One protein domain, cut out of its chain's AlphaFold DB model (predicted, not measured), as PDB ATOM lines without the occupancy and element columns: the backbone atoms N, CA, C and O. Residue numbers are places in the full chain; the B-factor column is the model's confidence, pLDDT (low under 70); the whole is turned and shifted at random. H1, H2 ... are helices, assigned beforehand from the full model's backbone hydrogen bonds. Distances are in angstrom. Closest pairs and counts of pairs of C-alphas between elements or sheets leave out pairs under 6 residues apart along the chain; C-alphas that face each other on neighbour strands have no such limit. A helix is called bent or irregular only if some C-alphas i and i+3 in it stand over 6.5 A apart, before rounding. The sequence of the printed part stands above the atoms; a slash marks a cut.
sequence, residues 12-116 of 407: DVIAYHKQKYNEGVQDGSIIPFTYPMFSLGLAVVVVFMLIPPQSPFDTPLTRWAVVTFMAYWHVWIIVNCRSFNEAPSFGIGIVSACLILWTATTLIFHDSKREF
ATOM      1  N   ASP A  12     -38.761  45.708  16.808       88.25
ATOM      2  CA  ASP A  12     -39.425  44.406  16.675       88.25
ATOM      3  C   ASP A  12     -39.627  44.042  15.199       88.25
ATOM      4  O   ASP A  12     -39.410  42.900  14.797       88.25
ATOM      5  N   VAL A  13     -39.984  45.031  14.373       86.38
ATOM      6  CA  VAL A  13     -40.146  44.877  12.917       86.38
ATOM      7  C   VAL A  13     -38.821  44.480  12.270       86.38
ATOM      8  O   VAL A  13     -38.758  43.507  11.517       86.38
ATOM      9  N   ILE A  14     -37.741  45.194  12.601       86.69
ATOM     10  CA  ILE A  14     -36.392  44.902  12.100       86.69
ATOM     11  C   ILE A  14     -35.956  43.493  12.522       86.69
ATOM     12  O   ILE A  14     -35.446  42.736  11.694       86.69
ATOM     13  N   ALA A  15     -36.173  43.118  13.786       89.00
ATOM     14  CA  ALA A  15     -35.831  41.795  14.301       89.00
ATOM     15  C   ALA A  15     -36.606  40.683  13.576       89.00
ATOM     16  O   ALA A  15     -36.003  39.701  13.142       89.00
ATOM     17  N   TYR A  16     -37.908  40.879  13.366       89.31
ATOM     18  CA  TYR A  16     -38.759  39.956  12.620       89.31
ATOM     19  C   TYR A  16     -38.286  39.772  11.170       89.31
ATOM     20  O   TYR A  16     -38.089  38.642  10.716       89.31
ATOM     21  N   HIS A  17     -38.029  40.863  10.439       87.38
ATOM     22  CA  HIS A  17     -37.522  40.773   9.066       87.38
ATOM     23  C   HIS A  17     -36.134  40.138   8.993       87.38
ATOM     24  O   HIS A  17     -35.848  39.404   8.045       87.38
ATOM     25  N   LYS A  18     -35.286  40.369  10.000       90.50
ATOM     26  CA  LYS A  18     -33.956  39.759  10.089       90.50
ATOM     27  C   LYS A  18     -34.048  38.254  10.267       90.50
ATOM     28  O   LYS A  18     -33.339  37.518   9.587       90.50
ATOM     29  N   GLN A  19     -34.933  37.804  11.152       92.88
ATOM     30  CA  GLN A  19     -35.186  36.385  11.361       92.88
ATOM     31  C   GLN A  19     -35.682  35.729  10.069       92.88
ATOM     32  O   GLN A  19     -35.065  34.779   9.600       92.88
ATOM     33  N   LYS A  20     -36.712  36.302   9.435       90.81
ATOM     34  CA  LYS A  20     -37.271  35.782   8.181       90.81
ATOM     35  C   LYS A  20     -36.246  35.737   7.043       90.81
ATOM     36  O   LYS A  20     -36.241  34.803   6.245       90.81
ATOM     37  N   TYR A  21     -35.377  36.744   6.955       91.56
ATOM     38  CA  TYR A  21     -34.275  36.745   5.998       91.56
ATOM     39  C   TYR A  21     -33.296  35.596   6.270       91.56
ATOM     40  O   TYR A  21     -32.936  34.874   5.346       91.56
ATOM     41  N   ASN A  22     -32.892  35.398   7.528       93.69
ATOM     42  CA  ASN A  22     -31.955  34.338   7.904       93.69
ATOM     43  C   ASN A  22     -32.527  32.937   7.653       93.69
ATOM     44  O   ASN A  22     -31.818  32.098   7.108       93.69
ATOM     45  N   GLU A  23     -33.793  32.704   8.003       94.75
ATOM     46  CA  GLU A  23     -34.513  31.458   7.699       94.75
ATOM     47  C   GLU A  23     -34.533  31.211   6.187       94.75
ATOM     48  O   GLU A  23     -34.123  30.155   5.715       94.75
ATOM     49  N   GLY A  24     -34.881  32.232   5.396       92.62
ATOM     50  CA  GLY A  24     -34.901  32.111   3.942       92.62
ATOM     51  C   GLY A  24     -33.531  31.825   3.318       92.62
ATOM     52  O   GLY A  24     -33.465  31.121   2.311       92.62
ATOM     53  N   VAL A  25     -32.444  32.338   3.906       93.50
ATOM     54  CA  VAL A  25     -31.067  32.029   3.485       93.50
ATOM     55  C   VAL A  25     -30.679  30.596   3.862       93.50
ATOM     56  O   VAL A  25     -30.034  29.924   3.060       93.50
ATOM     57  N   GLN A  26     -31.074  30.112   5.044       94.62
ATOM     58  CA  GLN A  26     -30.803  28.736   5.486       94.62
ATOM     59  C   GLN A  26     -31.543  27.702   4.631       94.62
ATOM     60  O   GLN A  26     -30.946  26.708   4.226       94.62
ATOM     61  N   ASP A  27     -32.797  27.986   4.284       94.94
ATOM     62  CA  ASP A  27     -33.634  27.110   3.459       94.94
ATOM     63  C   ASP A  27     -33.335  27.235   1.951       94.94
ATOM     64  O   ASP A  27     -33.937  26.548   1.126       94.94
ATOM     65  N   GLY A  28     -32.426  28.136   1.557       91.44
ATOM     66  CA  GLY A  28     -32.028  28.362   0.162       91.44
ATOM     67  C   GLY A  28     -33.056  29.109  -0.699       91.44
ATOM     68  O   GLY A  28     -32.849  29.270  -1.901       91.44
ATOM     69  N   SER A  29     -34.149  29.599  -0.107       92.25
ATOM     70  CA  SER A  29     -35.170  30.398  -0.805       92.25
ATOM     71  C   SER A  29     -34.711  31.826  -1.123       92.25
ATOM     72  O   SER A  29     -35.216  32.450  -2.058       92.25
ATOM     73  N   ILE A  30     -33.753  32.351  -0.354       91.50
ATOM     74  CA  ILE A  30     -33.172  33.679  -0.535       91.50
ATOM     75  C   ILE A  30     -31.701  33.540  -0.913       91.50
ATOM     76  O   ILE A  30     -30.903  32.995  -0.153       91.50
ATOM     77  N   ILE A  31     -31.326  34.126  -2.050       91.50
ATOM     78  CA  ILE A  31     -29.923  34.287  -2.426       91.50
ATOM     79  C   ILE A  31     -29.417  35.601  -1.819       91.50
ATOM     80  O   ILE A  31     -29.876  36.680  -2.225       91.50
ATOM     81  N   PRO A  32     -28.488  35.552  -0.847       90.75
ATOM     82  CA  PRO A  32     -27.964  36.757  -0.236       90.75
ATOM     83  C   PRO A  32     -27.092  37.518  -1.230       90.75
ATOM     84  O   PRO A  32     -26.279  36.951  -1.965       90.75
ATOM     85  N   PHE A  33     -27.218  38.837  -1.201       86.62
ATOM     86  CA  PHE A  33     -26.260  39.705  -1.863       86.62
ATOM     87  C   PHE A  33     -24.864  39.545  -1.239       86.62
ATOM     88  O   PHE A  33     -24.681  39.786  -0.045       86.62
ATOM     89  N   THR A  34     -23.872  39.164  -2.047       87.06
ATOM     90  CA  THR A  34     -22.486  38.964  -1.598       87.06
ATOM     91  C   THR A  34     -21.484  39.605  -2.557       87.06
ATOM     92  O   THR A  34     -21.660  39.620  -3.778       87.06
ATOM     93  N   TYR A  35     -20.389  40.123  -2.002       82.06
ATOM     94  CA  TYR A  35     -19.185  40.423  -2.774       82.06
ATOM     95  C   TYR A  35     -18.308  39.165  -2.828       82.06
ATOM     96  O   TYR A  35     -18.201  38.481  -1.809       82.06
ATOM     97  N   PRO A  36     -17.688  38.832  -3.977       84.94
ATOM     98  CA  PRO A  36     -17.538  39.640  -5.196       84.94
ATOM     99  C   PRO A  36     -18.606  39.408  -6.285       84.94
ATOM    100  O   PRO A  36     -18.459  39.931  -7.390       84.94
ATOM    101  N   MET A  37     -19.675  38.648  -6.012       86.00
ATOM    102  CA  MET A  37     -20.690  38.271  -7.014       86.00
ATOM    103  C   MET A  37     -21.278  39.492  -7.740       86.00
ATOM    104  O   MET A  37     -21.395  39.499  -8.964       86.00
ATOM    105  N   PHE A  38     -21.562  40.566  -7.003       87.62
ATOM    106  CA  PHE A  38     -22.055  41.817  -7.584       87.62
ATOM    107  C   PHE A  38     -21.099  42.453  -8.596       87.62
ATOM    108  O   PHE A  38     -21.518  42.934  -9.643       87.62
ATOM    109  N   SER A  39     -19.803  42.450  -8.285       90.38
ATOM    110  CA  SER A  39     -18.779  43.089  -9.110       90.38
ATOM    111  C   SER A  39     -18.398  42.283 -10.351       90.38
ATOM    112  O   SER A  39     -17.672  42.813 -11.185       90.38
ATOM    113  N   LEU A  40     -18.862  41.036 -10.502       92.94
ATOM    114  CA  LEU A  40     -18.446  40.166 -11.606       92.94
ATOM    115  C   LEU A  40     -18.779  40.760 -12.980       92.94
ATOM    116  O   LEU A  40     -17.924  40.758 -13.864       92.94
ATOM    117  N   GLY A  41     -19.986  41.302 -13.149       92.62
ATOM    118  CA  GLY A  41     -20.374  41.955 -14.398       92.62
ATOM    119  C   GLY A  41     -19.405  43.087 -14.755       92.62
ATOM    120  O   GLY A  41     -18.823  43.099 -15.841       92.62
ATOM    121  N   LEU A  42     -19.172  44.001 -13.807       93.31
ATOM    122  CA  LEU A  42     -18.244  45.114 -14.000       93.31
ATOM    123  C   LEU A  42     -16.809  44.625 -14.237       93.31
ATOM    124  O   LEU A  42     -16.107  45.189 -15.067       93.31
ATOM    125  N   ALA A  43     -16.373  43.562 -13.561       94.50
ATOM    126  CA  ALA A  43     -15.047  42.987 -13.750       94.50
ATOM    127  C   ALA A  43     -14.841  42.504 -15.193       94.50
ATOM    128  O   ALA A  43     -13.795  42.782 -15.775       94.50
ATOM    129  N   VAL A  44     -15.842  41.860 -15.807       95.44
ATOM    130  CA  VAL A  44     -15.781  41.455 -17.225       95.44
ATOM    131  C   VAL A  44     -15.646  42.670 -18.142       95.44
ATOM    132  O   VAL A  44     -14.820  42.669 -19.058       95.44
ATOM    133  N   VAL A  45     -16.400  43.735 -17.868       95.44
ATOM    134  CA  VAL A  45     -16.317  44.992 -18.621       95.44
ATOM    135  C   VAL A  45     -14.942  45.645 -18.471       95.44
ATOM    136  O   VAL A  45     -14.349  46.057 -19.466       95.44
ATOM    137  N   VAL A  46     -14.398  45.699 -17.253       95.12
ATOM    138  CA  VAL A  46     -13.058  46.238 -16.982       95.12
ATOM    139  C   VAL A  46     -11.999  45.418 -17.711       95.12
ATOM    140  O   VAL A  46     -11.170  45.997 -18.404       95.12
ATOM    141  N   VAL A  47     -12.049  44.085 -17.643       94.75
ATOM    142  CA  VAL A  47     -11.111  43.206 -18.363       94.75
ATOM    143  C   VAL A  47     -11.162  43.466 -19.869       94.75
ATOM    144  O   VAL A  47     -10.111  43.627 -20.486       94.75
ATOM    145  N   PHE A  48     -12.356  43.591 -20.458       95.06
ATOM    146  CA  PHE A  48     -12.501  43.963 -21.868       95.06
ATOM    147  C   PHE A  48     -11.924  45.355 -22.166       95.06
ATOM    148  O   PHE A  48     -11.247  45.570 -23.179       95.06
ATOM    149  N   MET A  49     -12.170  46.320 -21.282       94.25
ATOM    150  CA  MET A  49     -11.653  47.670 -21.441       94.25
ATOM    151  C   MET A  49     -10.131  47.709 -21.382       94.25
ATOM    152  O   MET A  49      -9.564  48.439 -22.176       94.25
ATOM    153  N   LEU A  50      -9.473  46.885 -20.562       94.25
ATOM    154  CA  LEU A  50      -8.008  46.809 -20.457       94.25
ATOM    155  C   LEU A  50      -7.312  46.267 -21.717       94.25
ATOM    156  O   LEU A  50      -6.100  46.451 -21.876       94.25
ATOM    157  N   ILE A  51      -8.052  45.615 -22.618       91.56
ATOM    158  CA  ILE A  51      -7.524  45.137 -23.899       91.56
ATOM    159  C   ILE A  51      -7.121  46.349 -24.760       91.56
ATOM    160  O   ILE A  51      -7.930  47.273 -24.921       91.56
ATOM    161  N   PRO A  52      -5.904  46.376 -25.336       87.12
ATOM    162  CA  PRO A  52      -5.471  47.461 -26.206       87.12
ATOM    163  C   PRO A  52      -6.426  47.688 -27.390       87.12
ATOM    164  O   PRO A  52      -6.967  46.719 -27.936       87.12
ATOM    165  N   PRO A  53      -6.624  48.946 -27.820       79.88
ATOM    166  CA  PRO A  53      -7.358  49.232 -29.043       79.88
ATOM    167  C   PRO A  53      -6.652  48.549 -30.219       79.88
ATOM    168  O   PRO A  53      -5.424  48.493 -30.250       79.88
ATOM    169  N   GLN A  54      -7.429  48.046 -31.183       80.69
ATOM    170  CA  GLN A  54      -6.942  47.310 -32.368       80.69
ATOM    171  C   GLN A  54      -6.436  45.879 -32.102       80.69
ATOM    172  O   GLN A  54      -5.883  45.250 -33.003       80.69
ATOM    173  N   SER A  55      -6.652  45.319 -30.907       84.62
ATOM    174  CA  SER A  55      -6.472  43.873 -30.720       84.62
ATOM    175  C   SER A  55      -7.540  43.083 -31.502       84.62
ATOM    176  O   SER A  55      -8.641  43.600 -31.712       84.62
ATOM    177  N   PRO A  56      -7.288  41.807 -31.854       85.38
ATOM    178  CA  PRO A  56      -8.277  40.955 -32.524       85.38
ATOM    179  C   PRO A  56      -9.561  40.744 -31.704       85.38
ATOM    180  O   PRO A  56     -10.575  40.333 -32.255       85.38
ATOM    181  N   PHE A  57      -9.535  41.036 -30.400       86.94
ATOM    182  CA  PHE A  57     -10.687  40.932 -29.506       86.94
ATOM    183  C   PHE A  57     -11.505  42.229 -29.396       86.94
ATOM    184  O   PHE A  57     -12.596  42.207 -28.837       86.94
ATOM    185  N   ASP A  58     -11.024  43.362 -29.918       87.38
ATOM    186  CA  ASP A  58     -11.767  44.633 -29.908       87.38
ATOM    187  C   ASP A  58     -12.701  44.727 -31.123       87.38
ATOM    188  O   ASP A  58     -12.571  45.596 -31.985       87.38
ATOM    189  N   THR A  59     -13.628  43.772 -31.215       90.69
ATOM    190  CA  THR A  59     -14.617  43.707 -32.296       90.69
ATOM    191  C   THR A  59     -15.989  44.194 -31.821       90.69
ATOM    192  O   THR A  59     -16.310  44.070 -30.634       90.69
ATOM    193  N   PRO A  60     -16.855  44.687 -32.730       91.19
ATOM    194  CA  PRO A  60     -18.234  45.029 -32.390       91.19
ATOM    195  C   PRO A  60     -18.989  43.865 -31.736       91.19
ATOM    196  O   PRO A  60     -19.717  44.072 -30.770       91.19
ATOM    197  N   LEU A  61     -18.769  42.632 -32.207       94.19
ATOM    198  CA  LEU A  61     -19.400  41.438 -31.645       94.19
ATOM    199  C   LEU A  61     -18.982  41.210 -30.186       94.19
ATOM    200  O   LEU A  61     -19.832  40.950 -29.337       94.19
ATOM    201  N   THR A  62     -17.691  41.358 -29.875       93.88
ATOM    202  CA  THR A  62     -17.188  41.218 -28.502       93.88
ATOM    203  C   THR A  62     -17.774  42.287 -27.579       93.88
ATOM    204  O   THR A  62     -18.163  41.968 -26.457       93.88
ATOM    205  N   ARG A  63     -17.919  43.533 -28.050       94.25
ATOM    206  CA  ARG A  63     -18.566  44.617 -27.285       94.25
ATOM    207  C   ARG A  63     -20.017  44.279 -26.947       94.25
ATOM    208  O   ARG A  63     -20.411  44.379 -25.788       94.25
ATOM    209  N   TRP A  64     -20.787  43.808 -27.931       95.69
ATOM    210  CA  TRP A  64     -22.161  43.347 -27.712       95.69
ATOM    211  C   TRP A  64     -22.234  42.167 -26.744       95.69
ATOM    212  O   TRP A  64     -23.092  42.162 -25.861       95.69
ATOM    213  N   ALA A  65     -21.323  41.198 -26.856       96.50
ATOM    214  CA  ALA A  65     -21.265  40.055 -25.949       96.50
ATOM    215  C   ALA A  65     -21.001  40.489 -24.497       96.50
ATOM    216  O   ALA A  65     -21.711  40.059 -23.589       96.50
ATOM    217  N   VAL A  66     -20.039  41.393 -24.279       96.25
ATOM    218  CA  VAL A  66     -19.702  41.940 -22.953       96.25
ATOM    219  C   VAL A  66     -20.876  42.713 -22.352       96.25
ATOM    220  O   VAL A  66     -21.242  42.472 -21.204       96.25
ATOM    221  N   VAL A  67     -21.506  43.603 -23.125       96.38
ATOM    222  CA  VAL A  67     -22.662  44.398 -22.668       96.38
ATOM    223  C   VAL A  67     -23.858  43.500 -22.354       96.38
ATOM    224  O   VAL A  67     -24.514  43.687 -21.333       96.38
ATOM    225  N   THR A  68     -24.122  42.495 -23.191       96.88
ATOM    226  CA  THR A  68     -25.229  41.548 -22.987       96.88
ATOM    227  C   THR A  68     -24.998  40.692 -21.747       96.88
ATOM    228  O   THR A  68     -25.910  40.538 -20.940       96.88
ATOM    229  N   PHE A  69     -23.776  40.187 -21.548       97.12
ATOM    230  CA  PHE A  69     -23.417  39.451 -20.336       97.12
ATOM    231  C   PHE A  69     -23.584  40.319 -19.084       97.12
ATOM    232  O   PHE A  69     -24.223  39.898 -18.123       97.12
ATOM    233  N   MET A  70     -23.065  41.549 -19.117       96.12
ATOM    234  CA  MET A  70     -23.195  42.524 -18.034       96.12
ATOM    235  C   MET A  70     -24.667  42.783 -17.686       96.12
ATOM    236  O   MET A  70     -25.059  42.703 -16.522       96.12
ATOM    237  N   ALA A  71     -25.496  43.051 -18.698       96.88
ATOM    238  CA  ALA A  71     -26.921  43.295 -18.524       96.88
ATOM    239  C   ALA A  71     -27.645  42.074 -17.952       96.88
ATOM    240  O   ALA A  71     -28.373  42.205 -16.971       96.88
ATOM    241  N   TYR A  72     -27.398  40.888 -18.510       97.31
ATOM    242  CA  TYR A  72     -27.951  39.636 -18.004       97.31
ATOM    243  C   TYR A  72     -27.592  39.417 -16.529       97.31
ATOM    244  O   TYR A  72     -28.480  39.168 -15.714       97.31
ATOM    245  N   TRP A  73     -26.315  39.572 -16.173       96.50
ATOM    246  CA  TRP A  73     -25.827  39.358 -14.813       96.50
ATOM    247  C   TRP A  73     -26.488  40.306 -13.807       96.50
ATOM    248  O   TRP A  73     -26.983  39.875 -12.766       96.50
ATOM    249  N   HIS A  74     -26.566  41.596 -14.132       95.75
ATOM    250  CA  HIS A  74     -27.177  42.587 -13.249       95.75
ATOM    251  C   HIS A  74     -28.704  42.467 -13.166       95.75
ATOM    252  O   HIS A  74     -29.266  42.651 -12.086       95.75
ATOM    253  N   VAL A  75     -29.385  42.099 -14.256       95.81
ATOM    254  CA  VAL A  75     -30.820  41.774 -14.218       95.81
ATOM    255  C   VAL A  75     -31.060  40.546 -13.342       95.81
ATOM    256  O   VAL A  75     -31.963  40.559 -12.506       95.81
ATOM    257  N   TRP A  76     -30.225  39.513 -13.463       95.44
ATOM    258  CA  TRP A  76     -30.309  38.332 -12.610       95.44
ATOM    259  C   TRP A  76     -30.109  38.684 -11.131       95.44
ATOM    260  O   TRP A  76     -30.898  38.225 -10.305       95.44
ATOM    261  N   ILE A  77     -29.142  39.549 -10.794       93.50
ATOM    262  CA  ILE A  77     -28.942  40.047  -9.421       93.50
ATOM    263  C   ILE A  77     -30.197  40.762  -8.909       93.50
ATOM    264  O   ILE A  77     -30.652  40.472  -7.806       93.50
ATOM    265  N   ILE A  78     -30.787  41.669  -9.692       92.50
ATOM    266  CA  ILE A  78     -31.999  42.405  -9.287       92.50
ATOM    267  C   ILE A  78     -33.166  41.442  -9.016       92.50
ATOM    268  O   ILE A  78     -33.916  41.608  -8.050       92.50
ATOM    269  N   VAL A  79     -33.329  40.425  -9.864       93.06
ATOM    270  CA  VAL A  79     -34.443  39.475  -9.762       93.06
ATOM    271  C   VAL A  79     -34.249  38.501  -8.600       93.06
ATOM    272  O   VAL A  79     -35.198  38.290  -7.843       93.06
ATOM    273  N   ASN A  80     -33.047  37.948  -8.433       91.50
ATOM    274  CA  ASN A  80     -32.808  36.788  -7.570       91.50
ATOM    275  C   ASN A  80     -32.140  37.131  -6.234       91.50
ATOM    276  O   ASN A  80     -32.382  36.442  -5.245       91.50
ATOM    277  N   CYS A  81     -31.319  38.183  -6.168       90.62
ATOM    278  CA  CYS A  81     -30.654  38.548  -4.922       90.62
ATOM    279  C   CYS A  81     -31.563  39.406  -4.041       90.62
ATOM    280  O   CYS A  81     -32.310  40.277  -4.505       90.62
ATOM    281  N   ARG A  82     -31.467  39.193  -2.730       88.50
ATOM    282  CA  ARG A  82     -32.101  40.045  -1.721       88.50
ATOM    283  C   ARG A  82     -31.064  40.471  -0.693       88.50
ATOM    284  O   ARG A  82     -30.098  39.759  -0.426       88.50
ATOM    285  N   SER A  83     -31.269  41.651  -0.121       87.00
ATOM    286  CA  SER A  83     -30.506  42.146   1.019       87.00
ATOM    287  C   SER A  83     -31.469  42.432   2.161       87.00
ATOM    288  O   SER A  83     -32.579  42.921   1.949       87.00
ATOM    289  N   PHE A  84     -31.022  42.122   3.376       81.38
ATOM    290  CA  PHE A  84     -31.742  42.451   4.600       81.38
ATOM    291  C   PHE A  84     -31.822  43.967   4.825       81.38
ATOM    292  O   PHE A  84     -32.855  44.482   5.237       81.38
ATOM    293  N   ASN A  85     -30.741  44.690   4.527       81.69
ATOM    294  CA  ASN A  85     -30.690  46.130   4.728       81.69
ATOM    295  C   ASN A  85     -31.364  46.852   3.552       81.69
ATOM    296  O   ASN A  85     -31.045  46.590   2.387       81.69
ATOM    297  N   GLU A  86     -32.236  47.809   3.864       77.31
ATOM    298  CA  GLU A  86     -33.002  48.595   2.889       77.31
ATOM    299  C   GLU A  86     -32.095  49.429   1.973       77.31
ATOM    300  O   GLU A  86     -32.238  49.395   0.749       77.31
ATOM    301  N   ALA A  87     -31.113  50.128   2.552       79.88
ATOM    302  CA  ALA A  87     -30.214  51.002   1.799       79.88
ATOM    303  C   ALA A  87     -29.348  50.238   0.769       79.88
ATOM    304  O   ALA A  87     -29.339  50.635  -0.397       79.88
ATOM    305  N   PRO A  88     -28.683  49.116   1.112       79.31
ATOM    306  CA  PRO A  88     -28.024  48.261   0.127       79.31
ATOM    307  C   PRO A  88     -28.983  47.686  -0.917       79.31
ATOM    308  O   PRO A  88     -28.628  47.675  -2.090       79.31
ATOM    309  N   SER A  89     -30.200  47.269  -0.547       83.88
ATOM    310  CA  SER A  89     -31.196  46.767  -1.511       83.88
ATOM    311  C   SER A  89     -31.555  47.813  -2.569       83.88
ATOM    312  O   SER A  89     -31.562  47.515  -3.766       83.88
ATOM    313  N   PHE A  90     -31.783  49.057  -2.147       84.75
ATOM    314  CA  PHE A  90     -32.008  50.186  -3.049       84.75
ATOM    315  C   PHE A  90     -30.772  50.491  -3.910       84.75
ATOM    316  O   PHE A  90     -30.875  50.641  -5.131       84.75
ATOM    317  N   GLY A  91     -29.590  50.515  -3.286       85.12
ATOM    318  CA  GLY A  91     -28.314  50.741  -3.961       85.12
ATOM    319  C   GLY A  91     -28.023  49.708  -5.049       85.12
ATOM    320  O   GLY A  91     -27.602  50.084  -6.138       85.12
ATOM    321  N   ILE A  92     -28.309  48.425  -4.812       88.44
ATOM    322  CA  ILE A  92     -28.102  47.347  -5.791       88.44
ATOM    323  C   ILE A  92     -28.895  47.608  -7.070       88.44
ATOM    324  O   ILE A  92     -28.336  47.484  -8.161       88.44
ATOM    325  N   GLY A  93     -30.171  47.986  -6.950       90.19
ATOM    326  CA  GLY A  93     -31.026  48.268  -8.103       90.19
ATOM    327  C   GLY A  93     -30.527  49.463  -8.912       90.19
ATOM    328  O   GLY A  93     -30.327  49.349 -10.123       90.19
ATOM    329  N   ILE A  94     -30.259  50.586  -8.239       89.56
ATOM    330  CA  ILE A  94     -29.791  51.813  -8.898       89.56
ATOM    331  C   ILE A  94     -28.417  51.618  -9.526       89.56
ATOM    332  O   ILE A  94     -28.246  51.910 -10.706       89.56
ATOM    333  N   VAL A  95     -27.444  51.101  -8.773       90.38
ATOM    334  CA  VAL A  95     -26.080  50.906  -9.279       90.38
ATOM    335  C   VAL A  95     -26.093  49.936 -10.456       90.38
ATOM    336  O   VAL A  95     -25.460  50.220 -11.466       90.38
ATOM    337  N   SER A  96     -26.860  48.846 -10.388       93.50
ATOM    338  CA  SER A  96     -27.008  47.913 -11.513       93.50
ATOM    339  C   SER A  96     -27.580  48.594 -12.757       93.50
ATOM    340  O   SER A  96     -27.000  48.479 -13.834       93.50
ATOM    341  N   ALA A  97     -28.676  49.345 -12.622       93.31
ATOM    342  CA  ALA A  97     -29.285  50.054 -13.747       93.31
ATOM    343  C   ALA A  97     -28.331  51.100 -14.351       93.31
ATOM    344  O   ALA A  97     -28.154  51.152 -15.570       93.31
ATOM    345  N   CYS A  98     -27.665  51.890 -13.505       92.00
ATOM    346  CA  CYS A  98     -26.666  52.865 -13.933       92.00
ATOM    347  C   CYS A  98     -25.490  52.198 -14.652       92.00
ATOM    348  O   CYS A  98     -25.075  52.687 -15.697       92.00
ATOM    349  N   LEU A  99     -24.979  51.075 -14.139       93.69
ATOM    350  CA  LEU A  99     -23.880  50.343 -14.765       93.69
ATOM    351  C   LEU A  99     -24.265  49.785 -16.137       93.69
ATOM    352  O   LEU A  99     -23.465  49.883 -17.064       93.69
ATOM    353  N   ILE A 100     -25.478  49.242 -16.294       95.00
ATOM    354  CA  ILE A 100     -25.973  48.756 -17.591       95.00
ATOM    355  C   ILE A 100     -26.024  49.906 -18.600       95.00
ATOM    356  O   ILE A 100     -25.450  49.797 -19.686       95.00
ATOM    357  N   LEU A 101     -26.662  51.023 -18.233       94.56
ATOM    358  CA  LEU A 101     -26.787  52.193 -19.104       94.56
ATOM    359  C   LEU A 101     -25.417  52.779 -19.461       94.56
ATOM    360  O   LEU A 101     -25.151  53.075 -20.627       94.56
ATOM    361  N   TRP A 102     -24.528  52.910 -18.476       93.69
ATOM    362  CA  TRP A 102     -23.193  53.465 -18.673       93.69
ATOM    363  C   TRP A 102     -22.323  52.569 -19.556       93.69
ATOM    364  O   TRP A 102     -21.684  53.044 -20.492       93.69
ATOM    365  N   THR A 103     -22.359  51.257 -19.336       94.50
ATOM    366  CA  THR A 103     -21.620  50.290 -20.158       94.50
ATOM    367  C   THR A 103     -22.142  50.282 -21.597       94.50
ATOM    368  O   THR A 103     -21.354  50.321 -22.539       94.50
ATOM    369  N   ALA A 104     -23.464  50.308 -21.795       94.81
ATOM    370  CA  ALA A 104     -24.052  50.419 -23.130       94.81
ATOM    371  C   ALA A 104     -23.637  51.729 -23.822       94.81
ATOM    372  O   ALA A 104     -23.243  51.725 -24.987       94.81
ATOM    373  N   THR A 105     -23.646  52.846 -23.093       93.44
ATOM    374  CA  THR A 105     -23.221  54.159 -23.603       93.44
ATOM    375  C   THR A 105     -21.763  54.151 -24.043       93.44
ATOM    376  O   THR A 105     -21.455  54.590 -25.144       93.44
ATOM    377  N   THR A 106     -20.872  53.609 -23.216       92.81
ATOM    378  CA  THR A 106     -19.418  53.659 -23.433       92.81
ATOM    379  C   THR A 106     -18.867  52.609 -24.398       92.81
ATOM    380  O   THR A 106     -17.710  52.739 -24.808       92.81
ATOM    381  N   LEU A 107     -19.637  51.565 -24.728       93.50
ATOM    382  CA  LEU A 107     -19.204  50.486 -25.626       93.50
ATOM    383  C   LEU A 107     -20.018  50.361 -26.915       93.50
ATOM    384  O   LEU A 107     -19.452  49.976 -27.939       93.50
ATOM    385  N   ILE A 108     -21.328  50.619 -26.865       93.69
ATOM    386  CA  ILE A 108     -22.228  50.448 -28.014       93.69
ATOM    387  C   ILE A 108     -22.448  51.775 -28.724       93.69
ATOM    388  O   ILE A 108     -22.290  51.853 -29.940       93.69
ATOM    389  N   PHE A 109     -22.828  52.807 -27.970       93.19
ATOM    390  CA  PHE A 109     -23.181  54.104 -28.549       93.19
ATOM    391  C   PHE A 109     -21.959  54.974 -28.839       93.19
ATOM    392  O   PHE A 109     -21.945  55.684 -29.840       93.19
ATOM    393  N   HIS A 110     -20.934  54.883 -27.994       90.31
ATOM    394  CA  HIS A 110     -19.664  55.578 -28.157       90.31
ATOM    395  C   HIS A 110     -18.512  54.587 -28.137       90.31
ATOM    396  O   HIS A 110     -18.509  53.650 -27.339       90.31
ATOM    397  N   ASP A 111     -17.494  54.814 -28.965       89.62
ATOM    398  CA  ASP A 111     -16.222  54.116 -28.807       89.62
ATOM    399  C   ASP A 111     -15.369  54.868 -27.783       89.62
ATOM    400  O   ASP A 111     -14.536  55.706 -28.134       89.62
ATOM    401  N   SER A 112     -15.591  54.590 -26.495       90.88
ATOM    402  CA  SER A 112     -14.892  55.293 -25.411       90.88
ATOM    403  C   SER A 112     -13.365  55.232 -25.542       90.88
ATOM    404  O   SER A 112     -12.700  56.230 -25.277       90.88
ATOM    405  N   LYS A 113     -12.790  54.126 -26.037       90.38
ATOM    406  CA  LYS A 113     -11.335  54.001 -26.235       90.38
ATOM    407  C   LYS A 113     -10.793  54.967 -27.297       90.38
ATOM    408  O   LYS A 113      -9.607  55.284 -27.283       90.38
ATOM    409  N   ARG A 114     -11.626  55.427 -28.234       88.50
ATOM    410  CA  ARG A 114     -11.216  56.316 -29.336       88.50
ATOM    411  C   ARG A 114     -11.669  57.756 -29.138       88.50
ATOM    412  O   ARG A 114     -10.925  58.684 -29.446       88.50
ATOM    413  N   GLU A 115     -12.887  57.940 -28.648       90.00
ATOM    414  CA  GLU A 115     -13.551  59.239 -28.573       90.00
ATOM    415  C   GLU A 115     -13.264  59.963 -27.262       90.00
ATOM    416  O   GLU A 115     -13.184  61.194 -27.244       90.00
ATOM    417  N   PHE A 116     -13.134  59.227 -26.156       93.44
ATOM    418  CA  PHE A 116     -13.110  59.852 -24.842       93.44
ATOM    419  C   PHE A 116     -11.706  60.301 -24.479       93.44
ATOM    420  O   PHE A 116     -10.715  59.592 -24.663       93.44
TER     421      PHE A 116
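Overview. This is residues 12 to 116 of the 407 residues of an uncharacterized protein of Carpinus fangiana (UniProt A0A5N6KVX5). The longest helix, H4, packs beside H3 in an up-and-down bundle with H2, each running against the one before; their centres make a triangle. H1 is set off from one end of this bundle and adds to the length, while short H5 lies at the other end. The printed part has 105 residues, with five named helices in the order H1 to H5 and no named strand: all helix. It is loose, with a radius of gyration of the C-alphas of 17.3 A and spans of 58 by 22 by 17 A.

Along the chain. H4, residues 86 to 109, measures 33.4 A; it is neither bent nor irregular, but only just: C-alphas 106 and 109 are 6.4 A apart. H3, residues 60 to 80, measures 29.9 A. H2, residues 37 to 50, measures 20.4 A and is irregular, with C-alphas 38 and 41 7.0 A apart. H1, residues 12 to 26, measures 21.1 A from C-alpha 12 at (-39.425, 44.406, 16.675). H5, residues 112 to 115, measures 5.2 A and ends at C-alpha 115, (-13.551, 59.239, -28.573).

Arrangement. H4 and H3, a helical hairpin, touch at a shallow tilt of 13 degrees, opposite ways; their closest C-alphas, His 74 and Ser 96, are 5.6 A apart. H3 and H2, also a hairpin, touch at 12 degrees, closest at the C-alphas of Gly 41 and Met 70, 4.6 A. H2 and H4 are close but not clearly touching, closest at the C-alphas of Val 45 and Thr 103, 7.7 A. H1 is apart from the other helices. Every O i to N i+4 pair is within hydrogen-bond range in H1 and H3, against 8 of 10 in H2 and 18 of 20 in H4; H5 is too short for one.

Size, cuts and confidence. The C-alphas farthest apart, of Asp 12 and Gln 54, are 58.9 A apart. The printed part has no cut and no long link. Residues 31 to 32 pair parallel with residues 81 to 82. No printed residue is under 70 in pLDDT.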